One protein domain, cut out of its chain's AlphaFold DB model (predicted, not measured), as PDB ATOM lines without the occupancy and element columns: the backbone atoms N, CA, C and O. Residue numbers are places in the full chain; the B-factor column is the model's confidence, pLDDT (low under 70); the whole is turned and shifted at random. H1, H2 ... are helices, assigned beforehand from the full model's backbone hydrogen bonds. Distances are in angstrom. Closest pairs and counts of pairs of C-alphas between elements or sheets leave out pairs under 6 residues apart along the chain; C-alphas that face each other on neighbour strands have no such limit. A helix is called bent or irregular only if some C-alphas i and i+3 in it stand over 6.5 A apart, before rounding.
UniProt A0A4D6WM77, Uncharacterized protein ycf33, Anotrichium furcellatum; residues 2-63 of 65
ATOM      1  N   ASN A   2     121.513  64.778  15.365       68.50
ATOM      2  CA  ASN A   2     120.060  64.565  15.191       68.50
ATOM      3  C   ASN A   2     119.628  64.345  13.728       68.50
ATOM      4  O   ASN A   2     118.874  63.423  13.445       68.50
ATOM      5  N   ASN A   3     120.218  65.084  12.785       74.50
ATOM      6  CA  ASN A   3     119.897  64.960  11.356       74.50
ATOM      7  C   ASN A   3     120.169  63.558  10.774       74.50
ATOM      8  O   ASN A   3     119.540  63.171   9.793       74.50
ATOM      9  N   PHE A   4     121.106  62.793  11.349       79.25
ATOM     10  CA  PHE A   4     121.400  61.430  10.895       79.25
ATOM     11  C   PHE A   4     120.261  60.473  11.267       79.25
ATOM     12  O   PHE A   4     119.744  59.756  10.413       79.25
ATOM     13  N   TRP A   5     119.811  60.539  12.522       82.75
ATOM     14  CA  TRP A   5     118.694  59.740  13.024       82.75
ATOM     15  C   TRP A   5     117.363  60.107  12.351       82.75
ATOM     16  O   TRP A   5     116.588  59.217  12.000       82.75
ATOM     17  N   ASP A   6     117.138  61.390  12.052       80.69
ATOM     18  CA  ASP A   6     115.954  61.839  11.305       80.69
ATOM     19  C   ASP A   6     115.924  61.321   9.859       80.69
ATOM     20  O   ASP A   6     114.853  61.053   9.307       80.69
ATOM     21  N   ASN A   7     117.090  61.165   9.228       80.75
ATOM     22  CA  ASN A   7     117.200  60.652   7.863       80.75
ATOM     23  C   ASN A   7     117.060  59.126   7.796       80.75
ATOM     24  O   ASN A   7     116.462  58.621   6.842       80.75
ATOM     25  N   ILE A   8     117.522  58.400   8.821       86.19
ATOM     26  CA  ILE A   8     117.357  56.941   8.918       86.19
ATOM     27  C   ILE A   8     115.883  56.539   8.874       86.19
ATOM     28  O   ILE A   8     115.556  55.561   8.219       86.19
ATOM     29  N   ASN A   9     114.977  57.296   9.494       81.94
ATOM     30  CA  ASN A   9     113.548  56.964   9.470       81.94
ATOM     31  C   ASN A   9     112.861  57.333   8.140       81.94
ATOM     32  O   ASN A   9     111.858  56.726   7.755       81.94
ATOM     33  N   LYS A  10     113.396  58.318   7.408       85.31
ATOM     34  CA  LYS A  10     112.862  58.756   6.106       85.31
ATOM     35  C   LYS A  10     113.287  57.833   4.965       85.31
ATOM     36  O   LYS A  10     112.517  57.631   4.025       85.31
ATOM     37  N   PHE A  11     114.480  57.252   5.055       89.06
ATOM     38  CA  PHE A  11     115.052  56.423   3.999       89.06
ATOM     39  C   PHE A  11     114.245  55.140   3.698       89.06
ATOM     40  O   PHE A  11     113.939  54.917   2.528       89.06
ATOM     41  N   PRO A  12     113.783  54.341   4.683       91.75
ATOM     42  CA  PRO A  12     112.916  53.191   4.435       91.75
ATOM     43  C   PRO A  12     111.614  53.581   3.741       91.75
ATOM     44  O   PRO A  12     111.202  52.921   2.791       91.75
ATOM     45  N   ARG A  13     110.985  54.688   4.160       91.31
ATOM     46  CA  ARG A  13     109.753  55.184   3.530       91.31
ATOM     47  C   ARG A  13     109.987  55.538   2.061       91.31
ATOM     48  O   ARG A  13     109.171  55.188   1.212       91.31
ATOM     49  N   PHE A  14     111.101  56.201   1.764       93.50
ATOM     50  CA  PHE A  14     111.503  56.521   0.397       93.50
ATOM     51  C   PHE A  14     111.769  55.261  -0.435       93.50
ATOM     52  O   PHE A  14     111.229  55.128  -1.532       93.50
ATOM     53  N   LEU A  15     112.524  54.309   0.115       94.56
ATOM     54  CA  LEU A  15     112.838  53.042  -0.540       94.56
ATOM     55  C   LEU A  15     111.562  52.259  -0.878       94.56
ATOM     56  O   LEU A  15     111.373  51.850  -2.021       94.56
ATOM     57  N   ILE A  16     110.651  52.115   0.086       95.44
ATOM     58  CA  ILE A  16     109.358  51.449  -0.108       95.44
ATOM     59  C   ILE A  16     108.540  52.177  -1.177       95.44
ATOM     60  O   ILE A  16     107.979  51.530  -2.058       95.44
ATOM     61  N   SER A  17     108.505  53.512  -1.156       95.56
ATOM     62  CA  SER A  17     107.781  54.297  -2.160       95.56
ATOM     63  C   SER A  17     108.329  54.090  -3.573       95.56
ATOM     64  O   SER A  17     107.542  53.996  -4.515       95.56
ATOM     65  N   ILE A  18     109.653  54.003  -3.740       95.69
ATOM     66  CA  ILE A  18     110.272  53.728  -5.044       95.69
ATOM     67  C   ILE A  18     109.958  52.311  -5.492       95.69
ATOM     68  O   ILE A  18     109.539  52.121  -6.629       95.69
ATOM     69  N   ILE A  19     110.137  51.331  -4.608       96.69
ATOM     70  CA  ILE A  19     109.870  49.924  -4.908       96.69
ATOM     71  C   ILE A  19     108.413  49.766  -5.354       96.69
ATOM     72  O   ILE A  19     108.148  49.240  -6.434       96.69
ATOM     73  N   LEU A  20     107.464  50.294  -4.579       95.88
ATOM     74  CA  LEU A  20     106.046  50.250  -4.923       95.88
ATOM     75  C   LEU A  20     105.755  50.989  -6.232       95.88
ATOM     76  O   LEU A  20     105.072  50.440  -7.093       95.88
ATOM     77  N   GLY A  21     106.289  52.199  -6.422       94.50
ATOM     78  CA  GLY A  21     106.107  52.969  -7.654       94.50
ATOM     79  C   GLY A  21     106.647  52.245  -8.892       94.50
ATOM     80  O   GLY A  21     105.966  52.170  -9.917       94.50
ATOM     81  N   PHE A  22     107.832  51.648  -8.789       94.81
ATOM     82  CA  PHE A  22     108.454  50.847  -9.840       94.81
ATOM     83  C   PHE A  22     107.612  49.618 -10.193       94.81
ATOM     84  O   PHE A  22     107.323  49.380 -11.368       94.81
ATOM     85  N   PHE A  23     107.156  48.863  -9.192       94.19
ATOM     86  CA  PHE A  23     106.322  47.690  -9.435       94.19
ATOM     87  C   PHE A  23     104.963  48.079 -10.016       94.19
ATOM     88  O   PHE A  23     104.550  47.507 -11.018       94.19
ATOM     89  N   LEU A  24     104.289  49.095  -9.473       90.88
ATOM     90  CA  LEU A  24     102.994  49.554  -9.985       90.88
ATOM     91  C   LEU A  24     103.081  50.034 -11.439       90.88
ATOM     92  O   LEU A  24     102.216  49.709 -12.255       90.88
ATOM     93  N   THR A  25     104.128  50.785 -11.787       91.75
ATOM     94  CA  THR A  25     104.327  51.274 -13.160       91.75
ATOM     95  C   THR A  25     104.694  50.149 -14.125       91.75
ATOM     96  O   THR A  25     104.133  50.093 -15.221       91.75
ATOM     97  N   THR A  26     105.540  49.209 -13.704       90.94
ATOM     98  CA  THR A  26     105.892  48.017 -14.491       90.94
ATOM     99  C   THR A  26     104.674  47.110 -14.705       90.94
ATOM    100  O   THR A  26     104.356  46.735 -15.838       90.94
ATOM    101  N   PHE A  27     103.904  46.834 -13.648       90.56
ATOM    102  CA  PHE A  27     102.696  46.006 -13.711       90.56
ATOM    103  C   PHE A  27     101.540  46.668 -14.465       90.56
ATOM    104  O   PHE A  27     100.655  45.971 -14.959       90.56
ATOM    105  N   ARG A  28     101.544  47.994 -14.653       88.75
ATOM    106  CA  ARG A  28     100.522  48.694 -15.451       88.75
ATOM    107  C   ARG A  28     100.384  48.120 -16.863       88.75
ATOM    108  O   ARG A  28      99.267  48.023 -17.373       88.75
ATOM    109  N   GLN A  29     101.496  47.737 -17.492       83.06
ATOM    110  CA  GLN A  29     101.474  47.137 -18.830       83.06
ATOM    111  C   GLN A  29     100.843  45.743 -18.814       83.06
ATOM    112  O   GLN A  29     100.066  45.415 -19.709       83.06
ATOM    113  N   ILE A  30     101.097  44.969 -17.757       85.06
ATOM    114  CA  ILE A  30     100.484  43.656 -17.533       85.06
ATOM    115  C   ILE A  30      98.971  43.809 -17.341       85.06
ATOM    116  O   ILE A  30      98.199  43.160 -18.041       85.06
ATOM    117  N   PHE A  31      98.520  44.757 -16.514       82.75
ATOM    118  CA  PHE A  31      97.089  45.039 -16.339       82.75
ATOM    119  C   PHE A  31      96.404  45.542 -17.616       82.75
ATOM    120  O   PHE A  31      95.211  45.312 -17.817       82.75
ATOM    121  N   ARG A  32      97.138  46.195 -18.526       85.44
ATOM    122  CA  ARG A  32      96.597  46.605 -19.829       85.44
ATOM    123  C   ARG A  32      96.228  45.405 -20.707       85.44
ATOM    124  O   ARG A  32      95.253  45.505 -21.448       85.44
ATOM    125  N   LEU A  33      96.938  44.280 -20.600       80.69
ATOM    126  CA  LEU A  33      96.634  43.059 -21.361       80.69
ATOM    127  C   LEU A  33      95.263  42.476 -20.987       80.69
ATOM    128  O   LEU A  33      94.542  41.998 -21.860       80.69
ATOM    129  N   PHE A  34      94.854  42.616 -19.724       81.62
ATOM    130  CA  PHE A  34      93.541  42.177 -19.242       81.62
ATOM    131  C   PHE A  34      92.377  43.067 -19.704       81.62
ATOM    132  O   PHE A  34      91.228  42.637 -19.659       81.62
ATOM    133  N   LYS A  35      92.631  44.292 -20.196       84.19
ATOM    134  CA  LYS A  35      91.558  45.170 -20.703       84.19
ATOM    135  C   LYS A  35      90.953  44.680 -22.016       84.19
ATOM    136  O   LYS A  35      89.803  44.990 -22.315       84.19
ATOM    137  N   ASN A  36      91.714  43.940 -22.822       90.19
ATOM    138  CA  ASN A  36      91.183  43.370 -24.050       90.19
ATOM    139  C   ASN A  36      90.452  42.064 -23.724       90.19
ATOM    140  O   ASN A  36      91.086  41.068 -23.382       90.19
ATOM    141  N   LYS A  37      89.123  42.055 -23.884       86.81
ATOM    142  CA  LYS A  37      88.262  40.906 -23.559       86.81
ATOM    143  C   LYS A  37      88.737  39.601 -24.214       86.81
ATOM    144  O   LYS A  37      88.715  38.564 -23.563       86.81
ATOM    145  N   LYS A  38      89.217  39.648 -25.465       90.38
ATOM    146  CA  LYS A  38      89.739  38.458 -26.165       90.38
ATOM    147  C   LYS A  38      91.016  37.932 -25.508       90.38
ATOM    148  O   LYS A  38      91.115  36.744 -25.234       90.38
ATOM    149  N   ILE A  39      91.963  38.822 -25.208       90.12
ATOM    150  CA  ILE A  39      93.231  38.463 -24.553       90.12
ATOM    151  C   ILE A  39      92.971  37.955 -23.132       90.12
ATOM    152  O   ILE A  39      93.544  36.950 -22.730       90.12
ATOM    153  N   SER A  40      92.060  38.593 -22.395       89.00
ATOM    154  CA  SER A  40      91.684  38.162 -21.050       89.00
ATOM    155  C   SER A  40      91.126  36.739 -21.040       89.00
ATOM    156  O   SER A  40      91.497  35.959 -20.171       89.00
ATOM    157  N   ILE A  41      90.273  36.381 -22.006       93.25
ATOM    158  CA  ILE A  41      89.745  35.014 -22.128       93.25
ATOM    159  C   ILE A  41      90.882  34.019 -22.392       93.25
ATOM    160  O   ILE A  41      90.940  32.981 -21.739       93.25
ATOM    161  N   ILE A  42      91.815  34.350 -23.290       94.19
ATOM    162  CA  ILE A  42      92.980  33.498 -23.581       94.19
ATOM    163  C   ILE A  42      93.828  33.288 -22.322       94.19
ATOM    164  O   ILE A  42      94.203  32.160 -22.024       94.19
ATOM    165  N   ILE A  43      94.094  34.347 -21.548       92.06
ATOM    166  CA  ILE A  43      94.859  34.246 -20.296       92.06
ATOM    167  C   ILE A  43      94.143  33.332 -19.293       92.06
ATOM    168  O   ILE A  43      94.782  32.473 -18.686       92.06
ATOM    169  N   VAL A  44      92.825  33.475 -19.135       93.69
ATOM    170  CA  VAL A  44      92.032  32.637 -18.219       93.69
ATOM    171  C   VAL A  44      92.063  31.165 -18.641       93.69
ATOM    172  O   VAL A  44      92.289  30.295 -17.806       93.69
ATOM    173  N   ILE A  45      91.908  30.870 -19.931       96.75
ATOM    174  CA  ILE A  45      91.958  29.488 -20.429       96.75
ATOM    175  C   ILE A  45      93.353  28.889 -20.225       96.75
ATOM    176  O   ILE A  45      93.480  27.790 -19.688       96.75
ATOM    177  N   THR A  46      94.410  29.616 -20.594       96.25
ATOM    178  CA  THR A  46      95.793  29.147 -20.433       96.25
ATOM    179  C   THR A  46      96.134  28.895 -18.966       96.25
ATOM    180  O   THR A  46      96.726  27.868 -18.644       96.25
ATOM    181  N   THR A  47      95.730  29.792 -18.061       96.25
ATOM    182  CA  THR A  47      95.952  29.613 -16.616       96.25
ATOM    183  C   THR A  47      95.176  28.422 -16.061       96.25
ATOM    184  O   THR A  47      95.741  27.648 -15.292       96.25
ATOM    185  N   TYR A  48      93.933  28.207 -16.500       97.75
ATOM    186  CA  TYR A  48      93.141  27.041 -16.108       97.75
ATOM    187  C   TYR A  48      93.776  25.717 -16.559       97.75
ATOM    188  O   TYR A  48      93.880  24.775 -15.770       97.75
ATOM    189  N   ILE A  49      94.252  25.649 -17.806       98.31
ATOM    190  CA  ILE A  49      94.954  24.471 -18.337       98.31
ATOM    191  C   ILE A  49      96.220  24.197 -17.522       98.31
ATOM    192  O   ILE A  49      96.462  23.061 -17.121       98.31
ATOM    193  N   LEU A  50      97.003  25.235 -17.235       98.25
ATOM    194  CA  LEU A  50      98.252  25.110 -16.485       98.25
ATOM    195  C   LEU A  50      98.001  24.611 -15.054       98.25
ATOM    196  O   LEU A  50      98.693  23.704 -14.595       98.25
ATOM    197  N   LEU A  51      96.964  25.124 -14.382       98.06
ATOM    198  CA  LEU A  51      96.532  24.633 -13.070       98.06
ATOM    199  C   LEU A  51      96.054  23.180 -13.122       98.06
ATOM    200  O   LEU A  51      96.391  22.404 -12.235       98.06
ATOM    201  N   SER A  52      95.319  22.797 -14.165       97.75
ATOM    202  CA  SER A  52      94.847  21.417 -14.350       97.75
ATOM    203  C   SER A  52      96.014  20.445 -14.550       97.75
ATOM    204  O   SER A  52      96.023  19.353 -13.983       97.75
ATOM    205  N   ILE A  53      97.027  20.852 -15.321       98.06
ATOM    206  CA  ILE A  53      98.258  20.077 -15.514       98.06
ATOM    207  C   ILE A  53      99.008  19.942 -14.188       98.06
ATOM    208  O   ILE A  53      99.381  18.832 -13.818       98.06
ATOM    209  N   LEU A  54      99.197  21.044 -13.457       97.62
ATOM    210  CA  LEU A  54      99.850  21.018 -12.146       97.62
ATOM    211  C   LEU A  54      99.103  20.124 -11.156       97.62
ATOM    212  O   LEU A  54      99.736  19.327 -10.472       97.62
ATOM    213  N   TYR A  55      97.774  20.214 -11.120       97.06
ATOM    214  CA  TYR A  55      96.938  19.349 -10.296       97.06
ATOM    215  C   TYR A  55      97.192  17.875 -10.619       97.06
ATOM    216  O   TYR A  55      97.460  17.094  -9.714       97.06
ATOM    217  N   LYS A  56      97.203  17.511 -11.905       96.38
ATOM    218  CA  LYS A  56      97.445  16.128 -12.327       96.38
ATOM    219  C   LYS A  56      98.860  15.647 -11.999       96.38
ATOM    220  O   LYS A  56      99.046  14.495 -11.629       96.38
ATOM    221  N   ILE A  57      99.862  16.523 -12.098       97.50
ATOM    222  CA  ILE A  57     101.231  16.204 -11.666       97.50
ATOM    223  C   ILE A  57     101.244  15.895 -10.166       97.50
ATOM    224  O   ILE A  57     101.804  14.881  -9.762       97.50
ATOM    225  N   ILE A  58     100.606  16.737  -9.350       97.19
ATOM    226  CA  ILE A  58     100.536  16.544  -7.898       97.19
ATOM    227  C   ILE A  58      99.764  15.263  -7.555       97.19
ATOM    228  O   ILE A  58     100.227  14.480  -6.732       97.19
ATOM    229  N   GLU A  59      98.631  15.011  -8.211       96.81
ATOM    230  CA  GLU A  59      97.831  13.789  -8.059       96.81
ATOM    231  C   GLU A  59      98.658  12.530  -8.367       96.81
ATOM    232  O   GLU A  59      98.671  11.590  -7.570       96.81
ATOM    233  N   ASN A  60      99.420  12.549  -9.467       96.31
ATOM    234  CA  ASN A  60     100.332  11.467  -9.832       96.31
ATOM    235  C   ASN A  60     101.453  11.283  -8.796       96.31
ATOM    236  O   ASN A  60     101.817  10.154  -8.482       96.31
ATOM    237  N   MET A  61     102.013  12.374  -8.261       96.38
ATOM    238  CA  MET A  61     103.064  12.313  -7.233       96.38
ATOM    239  C   MET A  61     102.552  11.758  -5.901       96.38
ATOM    240  O   MET A  61     103.314  11.136  -5.167       96.38
ATOM    241  N   LEU A  62     101.277  11.988  -5.590       96.50
ATOM    242  CA  LEU A  62     100.633  11.501  -4.373       96.50
ATOM    243  C   LEU A  62     100.101  10.067  -4.507       96.50
ATOM    244  O   LEU A  62      99.649   9.509  -3.510       96.50
ATOM    245  N   GLY A  63     100.150   9.468  -5.704       90.50
ATOM    246  CA  GLY A  63      99.649   8.111  -5.942       90.50
ATOM    247  C   GLY A  63      98.146   7.974  -5.685       90.50
ATOM    248  O   GLY A  63      97.699   6.935  -5.215       90.50
TER     249      GLY A  63
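This is residues 2 to 63 of the 65 residues of the protein "Uncharacterized protein ycf33" of Anotrichium furcellatum (UniProt A0A4D6WM77). Two long helices, H1 and then H2, meet end to end at a tight turn and make an open L; H1 is the longer arm. Residues 2 to 30 of H1 and residues 45 to 63, of which 45 to 61 belong to H2, stick out free from the corner. The printed part has 62 residues, is all helix with no named strand, and is extended, with a radius of gyration of the C-alphas of 21.2 A and a flat outline of 62 by 38 by 9 A.

H1, residues 2 to 34, is 48.9 A long and begins at C-alpha 2 (120.060, 64.565, 15.191). It has a kink of 32 degrees near residue 28. H1 is neither bent nor irregular, but only just: C-alphas 9 and 12 are 6.3 A apart. H2, residues 37 to 61, is 36.1 A long and ends at C-alpha 61 (103.064, 12.313, -7.233).

H1 and H2 only just touch, and only at the corner by their tight link, with 3 pairs of C-alphas within 8 A, through residues 33 to 34 and 39 to 40 alone. Their closest C-alphas, those of Phe 34 and Ser 40, are 4.8 A apart. Their lines are about perpendicular, at 78 degrees. In H2 every O i to N i+4 pair is within hydrogen-bond range; in H1, 22 of 29 are.

The C-alphas farthest apart, those of Asn 2 and Gly 63, are 63.6 A apart. The printed part has no cut. Mean pLDDT of the printed part is 90.9, and residue 2 is under 70.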